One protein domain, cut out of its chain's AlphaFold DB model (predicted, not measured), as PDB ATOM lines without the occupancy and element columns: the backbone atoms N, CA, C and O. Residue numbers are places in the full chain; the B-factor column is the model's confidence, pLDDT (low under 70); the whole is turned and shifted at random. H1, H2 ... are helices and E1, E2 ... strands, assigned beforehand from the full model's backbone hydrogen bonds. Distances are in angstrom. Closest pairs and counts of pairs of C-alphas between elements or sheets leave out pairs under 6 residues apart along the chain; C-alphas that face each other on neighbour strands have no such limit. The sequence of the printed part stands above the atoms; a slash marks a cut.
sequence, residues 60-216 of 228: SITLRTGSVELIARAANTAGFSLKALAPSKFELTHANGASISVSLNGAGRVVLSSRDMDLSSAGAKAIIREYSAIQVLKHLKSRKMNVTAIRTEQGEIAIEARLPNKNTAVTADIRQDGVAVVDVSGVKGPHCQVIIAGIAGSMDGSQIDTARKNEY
ATOM      1  N   SER A  60     210.457 -71.156 -47.442       72.88
ATOM      2  CA  SER A  60     209.844 -70.859 -46.144       72.88
ATOM      3  C   SER A  60     209.298 -69.439 -46.078       72.88
ATOM      4  O   SER A  60     209.859 -68.512 -46.657       72.88
ATOM      5  N   ILE A  61     208.176 -69.281 -45.382       75.88
ATOM      6  CA  ILE A  61     207.513 -68.007 -45.132       75.88
ATOM      7  C   ILE A  61     207.277 -67.903 -43.630       75.88
ATOM      8  O   ILE A  61     206.589 -68.733 -43.035       75.88
ATOM      9  N   THR A  62     207.853 -66.875 -43.011       77.31
ATOM     10  CA  THR A  62     207.628 -66.574 -41.594       77.31
ATOM     11  C   THR A  62     206.499 -65.565 -41.465       77.31
ATOM     12  O   THR A  62     206.597 -64.441 -41.955       77.31
ATOM     13  N   LEU A  63     205.445 -65.954 -40.764       75.56
ATOM     14  CA  LEU A  63     204.328 -65.093 -40.418       75.56
ATOM     15  C   LEU A  63     204.604 -64.443 -39.067       75.56
ATOM     16  O   LEU A  63     205.244 -65.027 -38.198       75.56
ATOM     17  N   ARG A  64     204.136 -63.214 -38.864       75.94
ATOM     18  CA  ARG A  64     204.330 -62.524 -37.581       75.94
ATOM     19  C   ARG A  64     203.414 -63.040 -36.468       75.94
ATOM     20  O   ARG A  64     203.699 -62.779 -35.303       75.94
ATOM     21  N   THR A  65     202.374 -63.795 -36.814       75.06
ATOM     22  CA  THR A  65     201.488 -64.443 -35.846       75.06
ATOM     23  C   THR A  65     202.176 -65.593 -35.117       75.06
ATOM     24  O   THR A  65     202.959 -66.336 -35.707       75.06
ATOM     25  N   GLY A  66     201.846 -65.759 -33.837       74.88
ATOM     26  CA  GLY A  66     202.172 -66.957 -33.057       74.88
ATOM     27  C   GLY A  66     201.013 -67.951 -32.948       74.88
ATOM     28  O   GLY A  66     201.151 -68.993 -32.314       74.88
ATOM     29  N   SER A  67     199.854 -67.647 -33.543       82.56
ATOM     30  CA  SER A  67     198.659 -68.479 -33.406       82.56
ATOM     31  C   SER A  67     198.587 -69.537 -34.503       82.56
ATOM     32  O   SER A  67     198.156 -69.268 -35.627       82.56
ATOM     33  N   VAL A  68     198.950 -70.773 -34.153       83.44
ATOM     34  CA  VAL A  68     198.771 -71.941 -35.033       83.44
ATOM     35  C   VAL A  68     197.291 -72.173 -35.346       83.44
ATOM     36  O   VAL A  68     196.960 -72.566 -36.456       83.44
ATOM     37  N   GLU A  69     196.383 -71.863 -34.418       85.81
ATOM     38  CA  GLU A  69     194.937 -72.013 -34.621       85.81
ATOM     39  C   GLU A  69     194.394 -71.121 -35.743       85.81
ATOM     40  O   GLU A  69     193.568 -71.565 -36.541       85.81
ATOM     41  N   LEU A  70     194.857 -69.868 -35.836       84.94
ATOM     42  CA  LEU A  70     194.455 -68.977 -36.928       84.94
ATOM     43  C   LEU A  70     194.945 -69.502 -38.278       84.94
ATOM     44  O   LEU A  70     194.204 -69.461 -39.259       84.94
ATOM     45  N   ILE A  71     196.159 -70.049 -38.308       87.81
ATOM     46  CA  ILE A  71     196.716 -70.687 -39.502       87.81
ATOM     47  C   ILE A  71     195.956 -71.962 -39.853       87.81
ATOM     48  O   ILE A  71     195.658 -72.172 -41.020       87.81
ATOM     49  N   ALA A  72     195.556 -72.767 -38.869       87.88
ATOM     50  CA  ALA A  72     194.734 -73.954 -39.084       87.88
ATOM     51  C   ALA A  72     193.382 -73.597 -39.714       87.88
ATOM     52  O   ALA A  72     192.949 -74.240 -40.665       87.88
ATOM     53  N   ARG A  73     192.727 -72.533 -39.228       89.69
ATOM     54  CA  ARG A  73     191.467 -72.040 -39.805       89.69
ATOM     55  C   ARG A  73     191.651 -71.563 -41.242       89.69
ATOM     56  O   ARG A  73     190.869 -71.953 -42.101       89.69
ATOM     57  N   ALA A  74     192.681 -70.758 -41.501       90.31
ATOM     58  CA  ALA A  74     193.000 -70.291 -42.847       90.31
ATOM     59  C   ALA A  74     193.307 -71.461 -43.797       90.31
ATOM     60  O   ALA A  74     192.818 -71.501 -44.923       90.31
ATOM     61  N   ALA A  75     194.063 -72.446 -43.316       89.56
ATOM     62  CA  ALA A  75     194.429 -73.630 -44.073       89.56
ATOM     63  C   ALA A  75     193.224 -74.518 -44.396       89.56
ATOM     64  O   ALA A  75     193.080 -74.923 -45.546       89.56
ATOM     65  N   ASN A  76     192.313 -74.721 -43.443       90.94
ATOM     66  CA  ASN A  76     191.059 -75.437 -43.680       90.94
ATOM     67  C   ASN A  76     190.223 -74.765 -44.780       90.94
ATOM     68  O   ASN A  76     189.745 -75.445 -45.685       90.94
ATOM     69  N   THR A  77     190.095 -73.433 -44.764       89.56
ATOM     70  CA  THR A  77     189.402 -72.684 -45.831       89.56
ATOM     71  C   THR A  77     190.107 -72.809 -47.188       89.56
ATOM     72  O   THR A  77     189.457 -72.776 -48.233       89.56
ATOM     73  N   ALA A  78     191.430 -72.982 -47.180       87.00
ATOM     74  CA  ALA A  78     192.240 -73.239 -48.368       87.00
ATOM     75  C   ALA A  78     192.263 -74.724 -48.800       87.00
ATOM     76  O   ALA A  78     192.961 -75.052 -49.755       87.00
ATOM     77  N   GLY A  79     191.527 -75.619 -48.126       89.50
ATOM     78  CA  GLY A  79     191.449 -77.050 -48.460       89.50
ATOM     79  C   GLY A  79     192.551 -77.926 -47.850       89.50
ATOM     80  O   GLY A  79     192.681 -79.095 -48.208       89.50
ATOM     81  N   PHE A  80     193.355 -77.386 -46.938       90.62
ATOM     82  CA  PHE A  80     194.392 -78.121 -46.217       90.62
ATOM     83  C   PHE A  80     193.876 -78.591 -44.861       90.62
ATOM     84  O   PHE A  80     193.148 -77.880 -44.181       90.62
ATOM     85  N   SER A  81     194.320 -79.764 -44.434       89.75
ATOM     86  CA  SER A  81     194.042 -80.323 -43.109       89.75
ATOM     87  C   SER A  81     195.299 -80.278 -42.247       89.75
ATOM     88  O   SER A  81     196.385 -80.594 -42.728       89.75
ATOM     89  N   LEU A  82     195.166 -79.869 -40.982       89.94
ATOM     90  CA  LEU A  82     196.284 -79.805 -40.037       89.94
ATOM     91  C   LEU A  82     196.435 -81.111 -39.258       89.94
ATOM     92  O   LEU A  82     195.498 -81.573 -38.609       89.94
ATOM     93  N   LYS A  83     197.657 -81.637 -39.236       88.38
ATOM     94  CA  LYS A  83     198.081 -82.773 -38.424       88.38
ATOM     95  C   LYS A  83     199.238 -82.363 -37.518       88.38
ATOM     96  O   LYS A  83     200.241 -81.826 -37.980       88.38
ATOM     97  N   ALA A  84     199.122 -82.621 -36.219       87.50
ATOM     98  CA  ALA A  84     200.242 -82.447 -35.298       87.50
ATOM     99  C   ALA A  84     201.253 -83.590 -35.482       87.50
ATOM    100  O   ALA A  84     200.865 -84.758 -35.502       87.50
ATOM    101  N   LEU A  85     202.536 -83.251 -35.612       83.06
ATOM    102  CA  LEU A  85     203.624 -84.229 -35.736       83.06
ATOM    103  C   LEU A  85     204.450 -84.325 -34.450       83.06
ATOM    104  O   LEU A  85     204.887 -85.406 -34.072       83.06
ATOM    105  N   ALA A  86     204.681 -83.190 -33.790       79.62
ATOM    106  CA  ALA A  86     205.407 -83.088 -32.527       79.62
ATOM    107  C   ALA A  86     205.017 -81.777 -31.812       79.62
ATOM    108  O   ALA A  86     204.336 -80.936 -32.408       79.62
ATOM    109  N   PRO A  87     205.468 -81.537 -30.567       75.19
ATOM    110  CA  PRO A  87     205.298 -80.236 -29.931       75.19
ATOM    111  C   PRO A  87     205.847 -79.118 -30.828       75.19
ATOM    112  O   PRO A  87     206.998 -79.164 -31.263       75.19
ATOM    113  N   SER A  88     205.007 -78.126 -31.133       77.50
ATOM    114  CA  SER A  88     205.337 -76.985 -32.003       77.50
ATOM    115  C   SER A  88     205.705 -77.333 -33.456       77.50
ATOM    116  O   SER A  88     206.255 -76.482 -34.159       77.50
ATOM    117  N   LYS A  89     205.400 -78.554 -33.922       82.56
ATOM    118  CA  LYS A  89     205.568 -78.983 -35.318       82.56
ATOM    119  C   LYS A  89     204.293 -79.633 -35.836       82.56
ATOM    120  O   LYS A  89     203.796 -80.613 -35.278       82.56
ATOM    121  N   PHE A  90     203.810 -79.121 -36.951       88.69
ATOM    122  CA  PHE A  90     202.586 -79.562 -37.592       88.69
ATOM    123  C   PHE A  90     202.811 -79.702 -39.092       88.69
ATOM    124  O   PHE A  90     203.786 -79.201 -39.654       88.69
ATOM    125  N   GLU A  91     201.886 -80.378 -39.740       90.19
ATOM    126  CA  GLU A  91     201.868 -80.584 -41.173       90.19
ATOM    127  C   GLU A  91     200.477 -80.268 -41.700       90.19
ATOM    128  O   GLU A  91     199.472 -80.676 -41.121       90.19
ATOM    129  N   LEU A  92     200.432 -79.498 -42.776       90.38
ATOM    130  CA  LEU A  92     199.235 -79.197 -43.534       90.38
ATOM    131  C   LEU A  92     199.239 -80.056 -44.790       90.38
ATOM    132  O   LEU A  92     200.147 -79.925 -45.610       90.38
ATOM    133  N   THR A  93     198.224 -80.898 -44.953       89.56
ATOM    134  CA  THR A  93     198.076 -81.791 -46.108       89.56
ATOM    135  C   THR A  93     196.835 -81.447 -46.914       89.56
ATOM    136  O   THR A  93     195.741 -81.325 -46.359       89.56
ATOM    137  N   HIS A  94     196.999 -81.315 -48.227       88.69
ATOM    138  CA  HIS A  94     195.905 -81.141 -49.175       88.69
ATOM    139  C   HIS A  94     195.553 -82.477 -49.845       88.69
ATOM    140  O   HIS A  94     196.398 -83.362 -49.979       88.69
ATOM    141  N   ALA A  95     194.311 -82.618 -50.315       84.50
ATOM    142  CA  ALA A  95     193.818 -83.851 -50.939       84.50
ATOM    143  C   ALA A  95     194.590 -84.266 -52.209       84.50
ATOM    144  O   ALA A  95     194.599 -85.435 -52.576       84.50
ATOM    145  N   ASN A  96     195.265 -83.319 -52.867       82.19
ATOM    146  CA  ASN A  96     196.114 -83.571 -54.038       82.19
ATOM    147  C   ASN A  96     197.547 -84.021 -53.682       82.19
ATOM    148  O   ASN A  96     198.392 -84.090 -54.568       82.19
ATOM    149  N   GLY A  97     197.840 -84.270 -52.401       79.88
ATOM    150  CA  GLY A  97     199.160 -84.690 -51.926       79.88
ATOM    151  C   GLY A  97     200.128 -83.550 -51.601       79.88
ATOM    152  O   GLY A  97     201.216 -83.821 -51.098       79.88
ATOM    153  N   ALA A  98     199.755 -82.281 -51.822       83.06
ATOM    154  CA  ALA A  98     200.595 -81.158 -51.412       83.06
ATOM    155  C   ALA A  98     200.721 -81.104 -49.882       83.06
ATOM    156  O   ALA A  98     199.721 -81.173 -49.160       83.06
ATOM    157  N   SER A  99     201.951 -80.938 -49.395       85.94
ATOM    158  CA  SER A  99     202.257 -80.819 -47.970       85.94
ATOM    159  C   SER A  99     202.993 -79.516 -47.664       85.94
ATOM    160  O   SER A  99     203.767 -78.997 -48.477       85.94
ATOM    161  N   ILE A 100     202.708 -78.947 -46.493       88.19
ATOM    162  CA  ILE A 100     203.364 -77.753 -45.953       88.19
ATOM    163  C   ILE A 100     203.647 -78.012 -44.478       88.19
ATOM    164  O   ILE A 100     202.735 -78.242 -43.688       88.19
ATOM    165  N   SER A 101     204.910 -77.953 -44.076       89.06
ATOM    166  CA  SER A 101     205.280 -78.026 -42.666       89.06
ATOM    167  C   SER A 101     205.021 -76.684 -41.984       89.06
ATOM    168  O   SER A 101     205.350 -75.626 -42.521       89.06
ATOM    169  N   VAL A 102     204.467 -76.732 -40.780       88.44
ATOM    170  CA  VAL A 102     204.203 -75.576 -39.923       88.44
ATOM    171  C   VAL A 102     205.008 -75.746 -38.645       88.44
ATOM    172  O   VAL A 102     204.966 -76.794 -38.004       88.44
ATOM    173  N   SER A 103     205.746 -74.719 -38.248       86.62
ATOM    174  CA  SER A 103     206.509 -74.740 -36.999       86.62
ATOM    175  C   SER A 103     206.477 -73.391 -36.302       86.62
ATOM    176  O   SER A 103     206.159 -72.381 -36.925       86.62
ATOM    177  N   LEU A 104     206.799 -73.371 -35.011       82.50
ATOM    178  CA  LEU A 104     207.082 -72.131 -34.294       82.50
ATOM    179  C   LEU A 104     208.597 -71.922 -34.236       82.50
ATOM    180  O   LEU A 104     209.336 -72.828 -33.850       82.50
ATOM    181  N   ASN A 105     209.066 -70.737 -34.622       79.38
ATOM    182  CA  ASN A 105     210.474 -70.377 -34.465       79.38
ATOM    183  C   ASN A 105     210.786 -69.924 -33.026       79.38
ATOM    184  O   ASN A 105     209.891 -69.774 -32.196       79.38
ATOM    185  N   GLY A 106     212.062 -69.647 -32.734       73.75
ATOM    186  CA  GLY A 106     212.505 -69.203 -31.403       73.75
ATOM    187  C   GLY A 106     211.905 -67.872 -30.921       73.75
ATOM    188  O   GLY A 106     212.002 -67.559 -29.741       73.75
ATOM    189  N   ALA A 107     211.253 -67.106 -31.803       77.44
ATOM    190  CA  ALA A 107     210.500 -65.901 -31.458       77.44
ATOM    191  C   ALA A 107     208.991 -66.171 -31.264       77.44
ATOM    192  O   ALA A 107     208.208 -65.225 -31.198       77.44
ATOM    193  N   GLY A 108     208.569 -67.440 -31.233       76.00
ATOM    194  CA  GLY A 108     207.167 -67.843 -31.112       76.00
ATOM    195  C   GLY A 108     206.326 -67.551 -32.355       76.00
ATOM    196  O   GLY A 108     205.105 -67.499 -32.259       76.00
ATOM    197  N   ARG A 109     206.954 -67.329 -33.516       80.00
ATOM    198  CA  ARG A 109     206.273 -67.004 -34.777       80.00
ATOM    199  C   ARG A 109     206.067 -68.239 -35.633       80.00
ATOM    200  O   ARG A 109     206.947 -69.097 -35.694       80.00
ATOM    201  N   VAL A 110     204.944 -68.286 -36.342       81.69
ATOM    202  CA  VAL A 110     204.631 -69.379 -37.259       81.69
ATOM    203  C   VAL A 110     205.498 -69.291 -38.514       81.69
ATOM    204  O   VAL A 110     205.564 -68.259 -39.177       81.69
ATOM    205  N   VAL A 111     206.134 -70.403 -38.866       84.00
ATOM    206  CA  VAL A 111     206.888 -70.600 -40.102       84.00
ATOM    207  C   VAL A 111     206.194 -71.678 -40.917       84.00
ATOM    208  O   VAL A 111     206.061 -72.813 -40.460       84.00
ATOM    209  N   LEU A 112     205.764 -71.313 -42.123       85.69
ATOM    210  CA  LEU A 112     205.312 -72.242 -43.150       85.69
ATOM    211  C   LEU A 112     206.516 -72.619 -44.005       85.69
ATOM    212  O   LEU A 112     207.235 -71.736 -44.465       85.69
ATOM    213  N   SER A 113     206.747 -73.901 -44.244       83.81
ATOM    214  CA  SER A 113     207.823 -74.346 -45.126       83.81
ATOM    215  C   SER A 113     207.385 -75.491 -46.013       83.81
ATOM    216  O   SER A 113     206.633 -76.357 -45.570       83.81
ATOM    217  N   SER A 114     207.897 -75.535 -47.235       78.38
ATOM    218  CA  SER A 114     207.718 -76.684 -48.109       78.38
ATOM    219  C   SER A 114     208.973 -77.035 -48.889       78.38
ATOM    220  O   SER A 114     209.804 -76.173 -49.167       78.38
ATOM    221  N   ARG A 115     209.068 -78.321 -49.233       67.81
ATOM    222  CA  ARG A 115     210.080 -78.925 -50.097       67.81
ATOM    223  C   ARG A 115     209.807 -78.714 -51.589       67.81
ATOM    224  O   ARG A 115     210.765 -78.696 -52.351       67.81
ATOM    225  N   ASP A 116     208.549 -78.503 -51.987       62.91
ATOM    226  CA  ASP A 116     208.170 -78.295 -53.389       62.91
ATOM    227  C   ASP A 116     207.975 -76.805 -53.687       62.91
ATOM    228  O   ASP A 116     207.093 -76.150 -53.124       62.91
ATOM    229  N   MET A 117     208.798 -76.261 -54.589       55.50
ATOM    230  CA  MET A 117     208.779 -74.835 -54.943       55.50
ATOM    231  C   MET A 117     207.461 -74.372 -55.578       55.50
ATOM    232  O   MET A 117     207.083 -73.223 -55.373       55.50
ATOM    233  N   ASP A 118     206.738 -75.229 -56.302       55.47
ATOM    234  CA  ASP A 118     205.631 -74.768 -57.154       55.47
ATOM    235  C   ASP A 118     204.245 -75.030 -56.545       55.47
ATOM    236  O   ASP A 118     203.447 -74.106 -56.377       55.47
ATOM    237  N   LEU A 119     203.959 -76.264 -56.124       47.81
ATOM    238  CA  LEU A 119     202.645 -76.626 -55.571       47.81
ATOM    239  C   LEU A 119     202.456 -76.154 -54.128       47.81
ATOM    240  O   LEU A 119     201.383 -75.672 -53.754       47.81
ATOM    241  N   SER A 120     203.505 -76.213 -53.315       55.00
ATOM    242  CA  SER A 120     203.405 -75.758 -51.936       55.00
ATOM    243  C   SER A 120     203.684 -74.271 -51.757       55.00
ATOM    244  O   SER A 120     203.292 -73.724 -50.727       55.00
ATOM    245  N   SER A 121     204.276 -73.582 -52.741       68.19
ATOM    246  CA  SER A 121     204.248 -72.115 -52.740       68.19
ATOM    247  C   SER A 121     202.849 -71.593 -53.068       68.19
ATOM    248  O   SER A 121     202.401 -70.655 -52.414       68.19
ATOM    249  N   ALA A 122     202.117 -72.232 -53.990       76.50
ATOM    250  CA  ALA A 122     200.710 -71.921 -54.249       76.50
ATOM    251  C   ALA A 122     199.829 -72.216 -53.022       76.50
ATOM    252  O   ALA A 122     199.026 -71.372 -52.625       76.50
ATOM    253  N   GLY A 123     200.031 -73.364 -52.366       81.25
ATOM    254  CA  GLY A 123     199.341 -73.711 -51.121       81.25
ATOM    255  C   GLY A 123     199.627 -72.734 -49.978       81.25
ATOM    256  O   GLY A 123     198.702 -72.233 -49.341       81.25
ATOM    257  N   ALA A 124     200.899 -72.391 -49.750       82.06
ATOM    258  CA  ALA A 124     201.280 -71.429 -48.718       82.06
ATOM    259  C   ALA A 124     200.701 -70.037 -49.003       82.06
ATOM    260  O   ALA A 124     200.159 -69.408 -48.098       82.06
ATOM    261  N   LYS A 125     200.740 -69.580 -50.261       83.19
ATOM    262  CA  LYS A 125     200.099 -68.325 -50.686       83.19
ATOM    263  C   LYS A 125     198.587 -68.351 -50.473       83.19
ATOM    264  O   LYS A 125     198.042 -67.383 -49.956       83.19
ATOM    265  N   ALA A 126     197.920 -69.465 -50.779       86.44
ATOM    266  CA  ALA A 126     196.495 -69.626 -50.514       86.44
ATOM    267  C   ALA A 126     196.183 -69.514 -49.014       86.44
ATOM    268  O   ALA A 126     195.284 -68.768 -48.637       86.44
ATOM    269  N   ILE A 127     196.965 -70.174 -48.152       88.19
ATOM    270  CA  ILE A 127     196.825 -70.064 -46.690       88.19
ATOM    271  C   ILE A 127     197.028 -68.616 -46.232       88.19
ATOM    272  O   ILE A 127     196.249 -68.115 -45.426       88.19
ATOM    273  N   ILE A 128     198.048 -67.928 -46.749       86.56
ATOM    274  CA  ILE A 128     198.330 -66.529 -46.401       86.56
ATOM    275  C   ILE A 128     197.193 -65.616 -46.861       86.56
ATOM    276  O   ILE A 128     196.767 -64.762 -46.093       86.56
ATOM    277  N   ARG A 129     196.652 -65.814 -48.065       88.75
ATOM    278  CA  ARG A 129     195.491 -65.069 -48.568       88.75
ATOM    279  C   ARG A 129     194.278 -65.240 -47.656       88.75
ATOM    280  O   ARG A 129     193.673 -64.242 -47.266       88.75
ATOM    281  N   GLU A 130     193.945 -66.474 -47.277       90.94
ATOM    282  CA  GLU A 130     192.832 -66.735 -46.352       90.94
ATOM    283  C   GLU A 130     193.100 -66.138 -44.964       90.94
ATOM    284  O   GLU A 130     192.208 -65.545 -44.357       90.94
ATOM    285  N   TYR A 131     194.337 -66.227 -44.470       90.06
ATOM    286  CA  TYR A 131     194.744 -65.615 -43.207       90.06
ATOM    287  C   TYR A 131     194.561 -64.093 -43.231       90.06
ATOM    288  O   TYR A 131     193.908 -63.531 -42.347       90.06
ATOM    289  N   SER A 132     195.085 -63.436 -44.268       88.31
ATOM    290  CA  SER A 132     194.924 -62.004 -44.515       88.31
ATOM    291  C   SER A 132     193.446 -61.621 -44.522       88.31
ATOM    292  O   SER A 132     193.049 -60.697 -43.813       88.31
ATOM    293  N   ALA A 133     192.605 -62.372 -45.240       89.75
ATOM    294  CA  ALA A 133     191.170 -62.110 -45.307       89.75
ATOM    295  C   ALA A 133     190.489 -62.230 -43.950       89.75
ATOM    296  O   ALA A 133     189.773 -61.316 -43.541       89.75
ATOM    297  N   ILE A 134     190.750 -63.306 -43.209       90.94
ATOM    298  CA  ILE A 134     190.199 -63.504 -41.865       90.94
ATOM    299  C   ILE A 134     190.546 -62.317 -40.960       90.94
ATOM    300  O   ILE A 134     189.674 -61.813 -40.247       90.94
ATOM    301  N   GLN A 135     191.790 -61.843 -41.006       89.31
ATOM    302  CA  GLN A 135     192.238 -60.739 -40.164       89.31
ATOM    303  C   GLN A 135     191.615 -59.398 -40.561       89.31
ATOM    304  O   GLN A 135     191.114 -58.683 -39.689       89.31
ATOM    305  N   VAL A 136     191.555 -59.090 -41.860       89.56
ATOM    306  CA  VAL A 136     190.892 -57.878 -42.367       89.56
ATOM    307  C   VAL A 136     189.411 -57.887 -41.989       89.56
ATOM    308  O   VAL A 136     188.904 -56.914 -41.426       89.56
ATOM    309  N   LEU A 137     188.715 -59.005 -42.204       92.00
ATOM    310  CA  LEU A 137     187.304 -59.151 -41.844       92.00
ATOM    311  C   LEU A 137     187.079 -58.973 -40.344       92.00
ATOM    312  O   LEU A 137     186.157 -58.263 -39.939       92.00
ATOM    313  N   LYS A 138     187.920 -59.591 -39.511       91.06
ATOM    314  CA  LYS A 138     187.863 -59.442 -38.054       91.06
ATOM    315  C   LYS A 138     188.059 -57.982 -37.645       91.06
ATOM    316  O   LYS A 138     187.290 -57.478 -36.826       91.06
ATOM    317  N   HIS A 139     189.039 -57.295 -38.233       90.31
ATOM    318  CA  HIS A 139     189.301 -55.884 -37.964       90.31
ATOM    319  C   HIS A 139     188.095 -55.008 -38.319       90.31
ATOM    320  O   HIS A 139     187.591 -54.278 -37.465       90.31
ATOM    321  N   LEU A 140     187.578 -55.118 -39.544       90.81
ATOM    322  CA  LEU A 140     186.468 -54.292 -40.029       90.81
ATOM    323  C   LEU A 140     185.174 -54.553 -39.240       90.81
ATOM    324  O   LEU A 140     184.495 -53.609 -38.829       90.81
ATOM    325  N   LYS A 141     184.879 -55.818 -38.910       91.38
ATOM    326  CA  LYS A 141     183.740 -56.173 -38.045       91.38
ATOM    327  C   LYS A 141     183.888 -55.612 -36.630       91.38
ATOM    328  O   LYS A 141     182.918 -55.098 -36.078       91.38
ATOM    329  N   SER A 142     185.093 -55.628 -36.051       90.94
ATOM    330  CA  SER A 142     185.341 -55.033 -34.724       90.94
ATOM    331  C   SER A 142     185.082 -53.519 -34.687       90.94
ATOM    332  O   SER A 142     184.727 -52.967 -33.649       90.94
ATOM    333  N   ARG A 143     185.182 -52.852 -35.846       88.00
ATOM    334  CA  ARG A 143     184.852 -51.433 -36.040       88.00
ATOM    335  C   ARG A 143     183.368 -51.185 -36.329       88.00
ATOM    336  O   ARG A 143     183.006 -50.063 -36.671       88.00
ATOM    337  N   LYS A 144     182.512 -52.202 -36.166       90.19
ATOM    338  CA  LYS A 144     181.062 -52.144 -36.411       90.19
ATOM    339  C   LYS A 144     180.705 -51.748 -37.851       90.19
ATOM    340  O   LYS A 144     179.672 -51.125 -38.081       90.19
ATOM    341  N   MET A 145     181.566 -52.077 -38.815       89.25
ATOM    342  CA  MET A 145     181.235 -51.926 -40.230       89.25
ATOM    343  C   MET A 145     180.347 -53.083 -40.693       89.25
ATOM    344  O   MET A 145     180.505 -54.219 -40.244       89.25
ATOM    345  N   ASN A 146     179.447 -52.795 -41.628       91.12
ATOM    346  CA  ASN A 146     178.738 -53.808 -42.397       91.12
ATOM    347  C   ASN A 146     179.694 -54.319 -43.472       91.12
ATOM    348  O   ASN A 146     180.084 -53.545 -44.344       91.12
ATOM    349  N   VAL A 147     180.107 -55.583 -43.362       93.69
ATOM    350  CA  VAL A 147     181.165 -56.167 -44.194       93.69
ATOM    351  C   VAL A 147     180.600 -57.256 -45.094       93.69
ATOM    352  O   VAL A 147     179.993 -58.209 -44.604       93.69
ATOM    353  N   THR A 148     180.868 -57.144 -46.387       92.81
ATOM    354  CA  THR A 148     180.652 -58.174 -47.402       92.81
ATOM    355  C   THR A 148     182.002 -58.630 -47.942       92.81
ATOM    356  O   THR A 148     182.954 -57.857 -48.027       92.81
ATOM    357  N   ALA A 149     182.112 -59.916 -48.260       92.69
ATOM    358  CA  ALA A 149     183.321 -60.490 -48.830       92.69
ATOM    359  C   ALA A 149     182.936 -61.478 -49.919       92.69
ATOM    360  O   ALA A 149     182.081 -62.337 -49.692       92.69
ATOM    361  N   ILE A 150     183.566 -61.353 -51.078       92.69
ATOM    362  CA  ILE A 150     183.361 -62.242 -52.214       92.69
ATOM    363  C   ILE A 150     184.713 -62.733 -52.717       92.69
ATOM    364  O   ILE A 150     185.706 -62.004 -52.702       92.69
ATOM    365  N   ARG A 151     184.754 -63.988 -53.162       88.44
ATOM    366  CA  ARG A 151     185.910 -64.519 -53.878       88.44
ATOM    367  C   ARG A 151     185.726 -64.221 -55.363       88.44
ATOM    368  O   ARG A 151     184.662 -64.503 -55.909       88.44
ATOM    369  N   THR A 152     186.735 -63.633 -55.993       88.06
ATOM    370  CA  THR A 152     186.708 -63.309 -57.423       88.06
ATOM    371  C   THR A 152     187.011 -64.550 -58.265       88.06
ATOM    372  O   THR A 152     187.539 -65.544 -57.761       88.06
ATOM    373  N   GLU A 153     186.728 -64.492 -59.568       79.50
ATOM    374  CA  GLU A 153     187.060 -65.569 -60.520       79.50
ATOM    375  C   GLU A 153     188.569 -65.856 -60.581       79.50
ATOM    376  O   GLU A 153     188.993 -66.980 -60.835       79.50
ATOM    377  N   GLN A 154     189.390 -64.850 -60.270       80.38
ATOM    378  CA  GLN A 154     190.845 -64.960 -60.192       80.38
ATOM    379  C   GLN A 154     191.321 -65.543 -58.850       80.38
ATOM    380  O   GLN A 154     192.521 -65.624 -58.599       80.38
ATOM    381  N   GLY A 155     190.414 -65.949 -57.956       78.62
ATOM    382  CA  GLY A 155     190.764 -66.487 -56.641       78.62
ATOM    383  C   GLY A 155     191.307 -65.440 -55.663       78.62
ATOM    384  O   GLY A 155     191.941 -65.809 -54.674       78.62
ATOM    385  N   GLU A 156     191.083 -64.155 -55.932       88.88
ATOM    386  CA  GLU A 156     191.318 -63.060 -54.986       88.88
ATOM    387  C   GLU A 156     190.106 -62.900 -54.062       88.88
ATOM    388  O   GLU A 156     189.036 -63.459 -54.315       88.88
ATOM    389  N   ILE A 157     190.263 -62.157 -52.968       87.38
ATOM    390  CA  ILE A 157     189.168 -61.893 -52.029       87.38
ATOM    391  C   ILE A 157     188.919 -60.391 -51.998       87.38
ATOM    392  O   ILE A 157     189.740 -59.644 -51.472       87.38
ATOM    393  N   ALA A 158     187.777 -59.978 -52.539       91.94
ATOM    394  CA  ALA A 158     187.311 -58.604 -52.480       91.94
ATOM    395  C   ALA A 158     186.434 -58.430 -51.238       91.94
ATOM    396  O   ALA A 158     185.444 -59.144 -51.044       91.94
ATOM    397  N   ILE A 159     186.815 -57.496 -50.375       93.00
ATOM    398  CA  ILE A 159     186.108 -57.156 -49.144       93.00
ATOM    399  C   ILE A 159     185.596 -55.731 -49.281       93.00
ATOM    400  O   ILE A 159     186.375 -54.812 -49.511       93.00
ATOM    401  N   GLU A 160     184.303 -55.530 -49.065       93.00
ATOM    402  CA  GLU A 160     183.703 -54.206 -48.960       93.00
ATOM    403  C   GLU A 160     183.138 -54.022 -47.550       93.00
ATOM    404  O   GLU A 160     182.438 -54.877 -47.011       93.00
ATOM    405  N   ALA A 161     183.458 -52.893 -46.926       92.94
ATOM    406  CA  ALA A 161     182.990 -52.547 -45.599       92.94
ATOM    407  C   ALA A 161     182.479 -51.109 -45.558       92.94
ATOM    408  O   ALA A 161     183.167 -50.175 -45.970       92.94
ATOM    409  N   ARG A 162     181.274 -50.915 -45.018       90.56
ATOM    410  CA  ARG A 162     180.662 -49.588 -44.863       90.56
ATOM    411  C   ARG A 162     180.260 -49.337 -43.421       90.56
ATOM    412  O   ARG A 162     179.731 -50.224 -42.751       90.56
ATOM    413  N   LEU A 163     180.489 -48.122 -42.936       83.94
ATOM    414  CA  LEU A 163     179.975 -47.719 -41.628       83.94
ATOM    415  C   LEU A 163     178.462 -47.470 -41.709       83.94
ATOM    416  O   LEU A 163     178.015 -46.773 -42.623       83.94
ATOM    417  N   PRO A 164     177.665 -47.971 -40.749       71.06
ATOM    418  CA  PRO A 164     176.260 -47.608 -40.673       71.06
ATOM    419  C   PRO A 164     176.159 -46.096 -40.438       71.06
ATOM    420  O   PRO A 164     176.776 -45.554 -39.520       71.06
ATOM    421  N   ASN A 165     175.399 -45.412 -41.295       68.69
ATOM    422  CA  ASN A 165     175.114 -43.972 -41.235       68.69
ATOM    423  C   ASN A 165     176.277 -43.026 -41.601       68.69
ATOM    424  O   ASN A 165     176.213 -41.836 -41.293       68.69
ATOM    425  N   LYS A 166     177.333 -43.509 -42.271       72.81
ATOM    426  CA  LYS A 166     178.393 -42.646 -42.825       72.81
ATOM    427  C   LYS A 166     178.695 -43.009 -44.275       72.81
ATOM    428  O   LYS A 166     178.673 -44.176 -44.639       72.81
ATOM    429  N   ASN A 167     179.121 -42.021 -45.063       80.50
ATOM    430  CA  ASN A 167     179.653 -42.238 -46.420       80.50
ATOM    431  C   ASN A 167     181.060 -42.870 -46.425       80.50
ATOM    432  O   ASN A 167     181.735 -42.870 -47.449       80.50
ATOM    433  N   THR A 168     181.530 -43.378 -45.283       84.19
ATOM    434  CA  THR A 168     182.822 -44.050 -45.172       84.19
ATOM    435  C   THR A 168     182.708 -45.476 -45.687       84.19
ATOM    436  O   THR A 168     182.017 -46.303 -45.085       84.19
ATOM    437  N   ALA A 169     183.435 -45.752 -46.761       87.56
ATOM    438  CA  ALA A 169     183.578 -47.076 -47.340       87.56
ATOM    439  C   ALA A 169     185.055 -47.474 -47.350       87.56
ATOM    440  O   ALA A 169     185.928 -46.645 -47.605       87.56
ATOM    441  N   VAL A 170     185.319 -48.739 -47.057       88.94
ATOM    442  CA  VAL A 170     186.633 -49.363 -47.164       88.94
ATOM    443  C   VAL A 170     186.485 -50.551 -48.097       88.94
ATOM    444  O   VAL A 170     185.665 -51.428 -47.836       88.94
ATOM    445  N   THR A 171     187.275 -50.586 -49.160       88.81
ATOM    446  CA  THR A 171     187.429 -51.766 -50.006       88.81
ATOM    447  C   THR A 171     188.827 -52.330 -49.811       88.81
ATOM    448  O   THR A 171     189.797 -51.584 -49.670       88.81
ATOM    449  N   ALA A 172     188.936 -53.649 -49.724       88.69
ATOM    450  CA  ALA A 172     190.205 -54.344 -49.611       88.69
ATOM    451  C   ALA A 172     190.215 -55.539 -50.561       88.69
ATOM    452  O   ALA A 172     189.439 -56.476 -50.381       88.69
ATOM    453  N   ASP A 173     191.121 -55.508 -51.531       87.25
ATOM    454  CA  ASP A 173     191.339 -56.583 -52.491       87.25
ATOM    455  C   ASP A 173     192.584 -57.363 -52.083       87.25
ATOM    456  O   ASP A 173     193.709 -56.857 -52.120       87.25
ATOM    457  N   ILE A 174     192.378 -58.599 -51.638       88.12
ATOM    458  CA  ILE A 174     193.446 -59.486 -51.188       88.12
ATOM    459  C   ILE A 174     193.838 -60.383 -52.350       88.12
ATOM    460  O   ILE A 174     193.108 -61.305 -52.728       88.12
ATOM    461  N   ARG A 175     195.018 -60.097 -52.891       86.25
ATOM    462  CA  ARG A 175     195.586 -60.757 -54.061       86.25
ATOM    463  C   ARG A 175     195.987 -62.196 -53.767       86.25
ATOM    464  O   ARG A 175     196.057 -62.639 -52.617       86.25
ATOM    465  N   GLN A 176     196.292 -62.936 -54.828       79.88
ATOM    466  CA  GLN A 176     196.688 -64.345 -54.741       79.88
ATOM    467  C   GLN A 176     197.915 -64.608 -53.857       79.88
ATOM    468  O   GLN A 176     198.040 -65.695 -53.301       79.88
ATOM    469  N   ASP A 177     198.818 -63.638 -53.726       76.38
ATOM    470  CA  ASP A 177     200.023 -63.713 -52.894       76.38
ATOM    471  C   ASP A 177     199.794 -63.268 -51.436       76.38
ATOM    472  O   ASP A 177     200.719 -63.315 -50.626       76.38
ATOM    473  N   GLY A 178     198.567 -62.866 -51.091       74.88
ATOM    474  CA  GLY A 178     198.193 -62.388 -49.766       74.88
ATOM    475  C   GLY A 178     198.436 -60.897 -49.531       74.88
ATOM    476  O   GLY A 178     198.160 -60.420 -48.425       74.88
ATOM    477  N   VAL A 179     198.909 -60.154 -50.541       82.94
ATOM    478  CA  VAL A 179     199.003 -58.691 -50.494       82.94
ATOM    479  C   VAL A 179     197.602 -58.092 -50.565       82.94
ATOM    480  O   VAL A 179     196.824 -58.415 -51.459       82.94
ATOM    481  N   ALA A 180     197.285 -57.193 -49.632       82.00
ATOM    482  CA  ALA A 180     196.036 -56.443 -49.647       82.00
ATOM    483  C   ALA A 180     196.235 -55.063 -50.282       82.00
ATOM    484  O   ALA A 180     197.089 -54.286 -49.846       82.00
ATOM    485  N   VAL A 181     195.409 -54.743 -51.274       86.88
ATOM    486  CA  VAL A 181     195.232 -53.385 -51.789       86.88
ATOM    487  C   VAL A 181     194.009 -52.799 -51.107       86.88
ATOM    488  O   VAL A 181     192.917 -53.336 -51.237       86.88
ATOM    489  N   VAL A 182     194.196 -51.720 -50.349       84.88
ATOM    490  CA  VAL A 182     193.127 -51.109 -49.556       84.88
ATOM    491  C   VAL A 182     192.827 -49.719 -50.082       84.88
ATOM    492  O   VAL A 182     193.728 -48.892 -50.223       84.88
ATOM    493  N   ASP A 183     191.550 -49.453 -50.300       86.44
ATOM    494  CA  ASP A 183     191.031 -48.154 -50.677       86.44
ATOM    495  C   ASP A 183     189.995 -47.688 -49.646       86.44
ATOM    496  O   ASP A 183     189.162 -48.447 -49.154       86.44
ATOM    497  N   VAL A 184     190.091 -46.416 -49.267       85.56
ATOM    498  CA  VAL A 184     189.238 -45.783 -48.265       85.56
ATOM    499  C   VAL A 184     188.597 -44.556 -48.892       85.56
ATOM    500  O   VAL A 184     189.274 -43.602 -49.277       85.56
ATOM    501  N   SER A 185     187.271 -44.564 -48.943       84.69
ATOM    502  CA  SER A 185     186.447 -43.497 -49.508       84.69
ATOM    503  C   SER A 185     185.603 -42.820 -48.426       84.69
ATOM    504  O   SER A 185     185.286 -43.410 -47.393       84.69
ATOM    505  N   GLY A 186     185.259 -41.545 -48.640       77.75
ATOM    506  CA  GLY A 186     184.437 -40.764 -47.705       77.75
ATOM    507  C   GLY A 186     185.126 -40.384 -46.388       77.75
ATOM    508  O   GLY A 186     184.453 -39.996 -45.434       77.75
ATOM    509  N   VAL A 187     186.458 -40.482 -46.323       75.44
ATOM    510  CA  VAL A 187     187.282 -40.064 -45.178       75.44
ATOM    511  C   VAL A 187     188.376 -39.129 -45.677       75.44
ATOM    512  O   VAL A 187     189.140 -39.476 -46.573       75.44
ATOM    513  N   LYS A 188     188.464 -37.934 -45.089       71.75
ATOM    514  CA  LYS A 188     189.494 -36.938 -45.417       71.75
ATOM    515  C   LYS A 188     190.498 -36.811 -44.272       71.75
ATOM    516  O   LYS A 188     190.167 -37.058 -43.114       71.75
ATOM    517  N   GLY A 189     191.720 -36.390 -44.594       68.00
ATOM    518  CA  GLY A 189     192.732 -36.070 -43.586       68.00
ATOM    519  C   GLY A 189     193.381 -37.296 -42.911       68.00
ATOM    520  O   GLY A 189     193.454 -38.367 -43.520       68.00
ATOM    521  N   PRO A 190     193.907 -37.142 -41.680       71.50
ATOM    522  CA  PRO A 190     194.702 -38.165 -40.984       71.50
ATOM    523  C   PRO A 190     193.959 -39.472 -40.678       71.50
ATOM    524  O   PRO A 190     194.580 -40.529 -40.615       71.50
ATOM    525  N   HIS A 191     192.631 -39.438 -40.548       72.44
ATOM    526  CA  HIS A 191     191.827 -40.630 -40.254       72.44
ATOM    527  C   HIS A 191     191.942 -41.736 -41.314       72.44
ATOM    528  O   HIS A 191     191.884 -42.912 -40.967       72.44
ATOM    529  N   CYS A 192     192.169 -41.389 -42.585       75.31
ATOM    530  CA  CYS A 192     192.411 -42.390 -43.628       75.31
ATOM    531  C   CYS A 192     193.679 -43.214 -43.328       75.31
ATOM    532  O   CYS A 192     193.671 -44.439 -43.429       75.31
ATOM    533  N   GLN A 193     194.742 -42.564 -42.841       75.75
ATOM    534  CA  GLN A 193     195.982 -43.248 -42.463       75.75
ATOM    535  C   GLN A 193     195.785 -44.167 -41.257       75.75
ATOM    536  O   GLN A 193     196.371 -45.244 -41.220       75.75
ATOM    537  N   VAL A 194     194.939 -43.777 -40.299       78.50
ATOM    538  CA  VAL A 194     194.609 -44.606 -39.129       78.50
ATOM    539  C   VAL A 194     193.880 -45.884 -39.547       78.50
ATOM    540  O   VAL A 194     194.192 -46.957 -39.036       78.50
ATOM    541  N   ILE A 195     192.947 -45.791 -40.501       79.75
ATOM    542  CA  ILE A 195     192.234 -46.959 -41.038       79.75
ATOM    543  C   ILE A 195     193.215 -47.900 -41.749       79.75
ATOM    544  O   ILE A 195     193.256 -49.087 -41.430       79.75
ATOM    545  N   ILE A 196     194.052 -47.370 -42.647       82.00
ATOM    546  CA  ILE A 196     195.040 -48.168 -43.391       82.00
ATOM    547  C   ILE A 196     196.045 -48.831 -42.437       82.00
ATOM    548  O   ILE A 196     196.298 -50.029 -42.547       82.00
ATOM    549  N   ALA A 197     196.575 -48.088 -41.463       78.50
ATOM    550  CA  ALA A 197     197.501 -48.625 -40.469       78.50
ATOM    551  C   ALA A 197     196.840 -49.692 -39.582       78.50
ATOM    552  O   ALA A 197     197.469 -50.699 -39.263       78.50
ATOM    553  N   GLY A 198     195.566 -49.510 -39.220       81.38
ATOM    554  CA  GLY A 198     194.795 -50.497 -38.466       81.38
ATOM    555  C   GLY A 198     194.634 -51.819 -39.216       81.38
ATOM    556  O   GLY A 198     194.823 -52.886 -38.629       81.38
ATOM    557  N   ILE A 199     194.352 -51.749 -40.519       82.81
ATOM    558  CA  ILE A 199     194.221 -52.923 -41.387       82.81
ATOM    559  C   ILE A 199     195.579 -53.608 -41.573       82.81
ATOM    560  O   ILE A 199     195.690 -54.810 -41.331       82.81
ATOM    561  N   ALA A 200     196.629 -52.846 -41.895       81.44
ATOM    562  CA  ALA A 200     197.987 -53.377 -42.021       81.44
ATOM    563  C   ALA A 200     198.447 -54.063 -40.723       81.44
ATOM    564  O   ALA A 200     198.977 -55.172 -40.762       81.44
ATOM    565  N   GLY A 201     198.169 -53.441 -39.572       78.06
ATOM    566  CA  GLY A 201     198.444 -54.004 -38.255       78.06
ATOM    567  C   GLY A 201     197.661 -55.286 -37.973       78.06
ATOM    568  O   GLY A 201     198.230 -56.223 -37.425       78.06
ATOM    569  N   SER A 202     196.391 -55.380 -38.386       82.75
ATOM    570  CA  SER A 202     195.599 -56.604 -38.177       82.75
ATOM    571  C   SER A 202     196.101 -57.804 -38.973       82.75
ATOM    572  O   SER A 202     195.987 -58.932 -38.508       82.75
ATOM    573  N   MET A 203     196.684 -57.568 -40.148       78.12
ATOM    574  CA  MET A 203     197.267 -58.615 -40.988       78.12
ATOM    575  C   MET A 203     198.654 -59.061 -40.497       78.12
ATOM    576  O   MET A 203     199.308 -59.873 -41.149       78.12
ATOM    577  N   ASP A 204     199.138 -58.477 -39.398       72.94
ATOM    578  CA  ASP A 204     200.537 -58.504 -38.978       72.94
ATOM    579  C   ASP A 204     201.516 -58.105 -40.105       72.94
ATOM    580  O   ASP A 204     202.675 -58.536 -40.151       72.94
ATOM    581  N   GLY A 205     201.038 -57.281 -41.040       63.75
ATOM    582  CA  GLY A 205     201.776 -56.817 -42.203       63.75
ATOM    583  C   GLY A 205     202.536 -55.521 -41.940       63.75
ATOM    584  O   GLY A 205     202.530 -54.951 -40.847       63.75
ATOM    585  N   SER A 206     203.202 -55.035 -42.983       60.81
ATOM    586  CA  SER A 206     203.698 -53.661 -43.058       60.81
ATOM    587  C   SER A 206     203.047 -52.977 -44.251       60.81
ATOM    588  O   SER A 206     202.848 -53.599 -45.289       60.81
ATOM    589  N   GLN A 207     202.750 -51.688 -44.117       61.62
ATOM    590  CA  GLN A 207     202.334 -50.851 -45.239       61.62
ATOM    591  C   GLN A 207     203.510 -50.707 -46.215       61.62
ATOM    592  O   GLN A 207     204.579 -50.242 -45.820       61.62
ATOM    593  N   ILE A 208     203.321 -51.162 -47.456       60.41
ATOM    594  CA  ILE A 208     204.383 -51.216 -48.476       60.41
ATOM    595  C   ILE A 208     204.390 -49.938 -49.323       60.41
ATOM    596  O   ILE A 208     205.453 -49.379 -49.572       60.41
ATOM    597  N   ASP A 209     203.212 -49.456 -49.721       65.69
ATOM    598  CA  ASP A 209     203.049 -48.255 -50.541       65.69
ATOM    599  C   ASP A 209     201.745 -47.520 -50.191       65.69
ATOM    600  O   ASP A 209     200.855 -48.073 -49.539       65.69
ATOM    601  N   THR A 210     201.636 -46.235 -50.532       69.88
ATOM    602  CA  THR A 210     200.441 -45.414 -50.290       69.88
ATOM    603  C   THR A 210     200.313 -44.295 -51.305       69.88
ATOM    604  O   THR A 210     201.018 -43.288 -51.237       69.88
ATOM    605  N   ALA A 211     199.308 -44.413 -52.165       69.62
ATOM    606  CA  ALA A 211     198.862 -43.323 -53.017       69.62
ATOM    607  C   ALA A 211     197.701 -42.569 -52.351       69.62
ATOM    608  O   ALA A 211     196.775 -43.173 -51.807       69.62
ATOM    609  N   ARG A 212     197.727 -41.232 -52.395       69.88
ATOM    610  CA  ARG A 212     196.576 -40.403 -52.005       69.88
ATOM    611  C   ARG A 212     195.754 -40.094 -53.250       69.88
ATOM    612  O   ARG A 212     196.306 -39.603 -54.228       69.88
ATOM    613  N   LYS A 213     194.441 -40.334 -53.202       64.56
ATOM    614  CA  LYS A 213     193.522 -39.946 -54.282       64.56
ATOM    615  C   LYS A 213     193.490 -38.425 -54.461       64.56
ATOM    616  O   LYS A 213     193.551 -37.689 -53.477       64.56
ATOM    617  N   ASN A 214     193.310 -37.953 -55.695       54.31
ATOM    618  CA  ASN A 214     193.260 -36.522 -56.035       54.31
ATOM    619  C   ASN A 214     192.173 -35.748 -55.258       54.31
ATOM    620  O   ASN A 214     192.372 -34.588 -54.901       54.31
ATOM    621  N   GLU A 215     191.066 -36.404 -54.898       51.91
ATOM    622  CA  GLU A 215     189.984 -35.840 -54.069       51.91
ATOM    623  C   GLU A 215     190.433 -35.408 -52.662       51.91
ATOM    624  O   GLU A 215     189.756 -34.615 -52.001       51.91
ATOM    625  N   TYR A 216     191.595 -35.886 -52.206       43.84
ATOM    626  CA  TYR A 216     192.240 -35.446 -50.972       43.84
ATOM    627  C   TYR A 216     192.630 -33.957 -51.020       43.84
ATOM    628  O   TYR A 216     192.669 -33.303 -49.978       43.84
TER     629      TYR A 216
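This is residues 60 to 216 of the 228 residues of the protein "DUF2997 domain-containing protein" of Proteobacteria bacterium (UniProt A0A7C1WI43). Two lobes share one long helix, H2, which runs through the middle from one to the other. In one lobe a strongly twisted sheet of five strands has H1 over one face and the first part of H2 packed on it; in the other, a flatter sheet of four strands is covered on one face by the later part of H2 and by H3, and its other face is bare of named helices. The printed part has 157 residues, with three named helices and nine named strands in the order E1 H1 E2 E3 E4 E5 H2 E6 E7 E8 E9 H3, and is mixed, helices and strands. Both sheets are antiparallel, in the orders E1 E5 E4 E3 E2 and E6 E7 E8 E9. The whole is compact, with a radius of gyration of the C-alphas of 16.8 A, and spans 51 by 35 by 26 A.

The larger sheet holds E1, residues 60 to 62, from C-alpha 60 at (209.844, -70.859, -46.144); E5, 110 to 114; E4, 99 to 104; E3, 89 to 94, 17.0 A; and E2, 80 to 86, 18.3 A. H1 is residues 68 to 77, 14.3 A. H2, residues 119 to 142, is 34.6 A long, from (202.645, -76.626, -55.571) to (185.341, -55.033, -34.724). The second sheet holds E6, 146 to 151, 17.3 A; E7, 157 to 162; E8, 169 to 174; and E9, 180 to 185. H3, residues 190 to 202, 18.7 A, ends at (195.599, -56.604, -38.177).

E2 E3 E4 E5 form a meander, each strand the antiparallel neighbour of the one before: N 83 and O 91, N 92 and O 100, and N 103 and O 111 are 2.8, 2.8 and 2.9 A apart. E1 is the antiparallel neighbour of E5, with N 61 and O 112 within hydrogen-bond range at 2.8 A. H1 and H2 make two layers with this sheet, helices on one face. H1 has a height of 8.3 A over the sheet; H2, at 4.0 A, is only just at the sheet's level. H1 touches residues 126 to 134 of H2, about perpendicular at 74 degrees; their closest C-alphas, Ala 74 and Glu 130, are 5.0 A apart. E6 E7 E8 E9 form a second meander, with N 148 and O 160, N 159 and O 172, and N 173 and O 181 each at 2.8 A. H2 and H3 lie on the same face, again two layers: H2 over E7 at a height of 8.5 A, H3 over E9 at 10.0 A. They touch at a steep tilt of 49 degrees, opposite ways, the closest C-alphas being Gln 135 and Ser 202 at 5.7 A. H1 and H3 are apart. Every O i to N i+4 pair in H1, H2 and H3 is within hydrogen-bond range.

The farthest C-alphas, Ala 86 and Glu 215, are 54.2 A apart. The printed part has no cut, and no link is long. Residues 203 to 216 have no named element. The mean pLDDT of the printed part is 81.2; residues 115 to 121, 165, 189 and 205 to 216 are under 70.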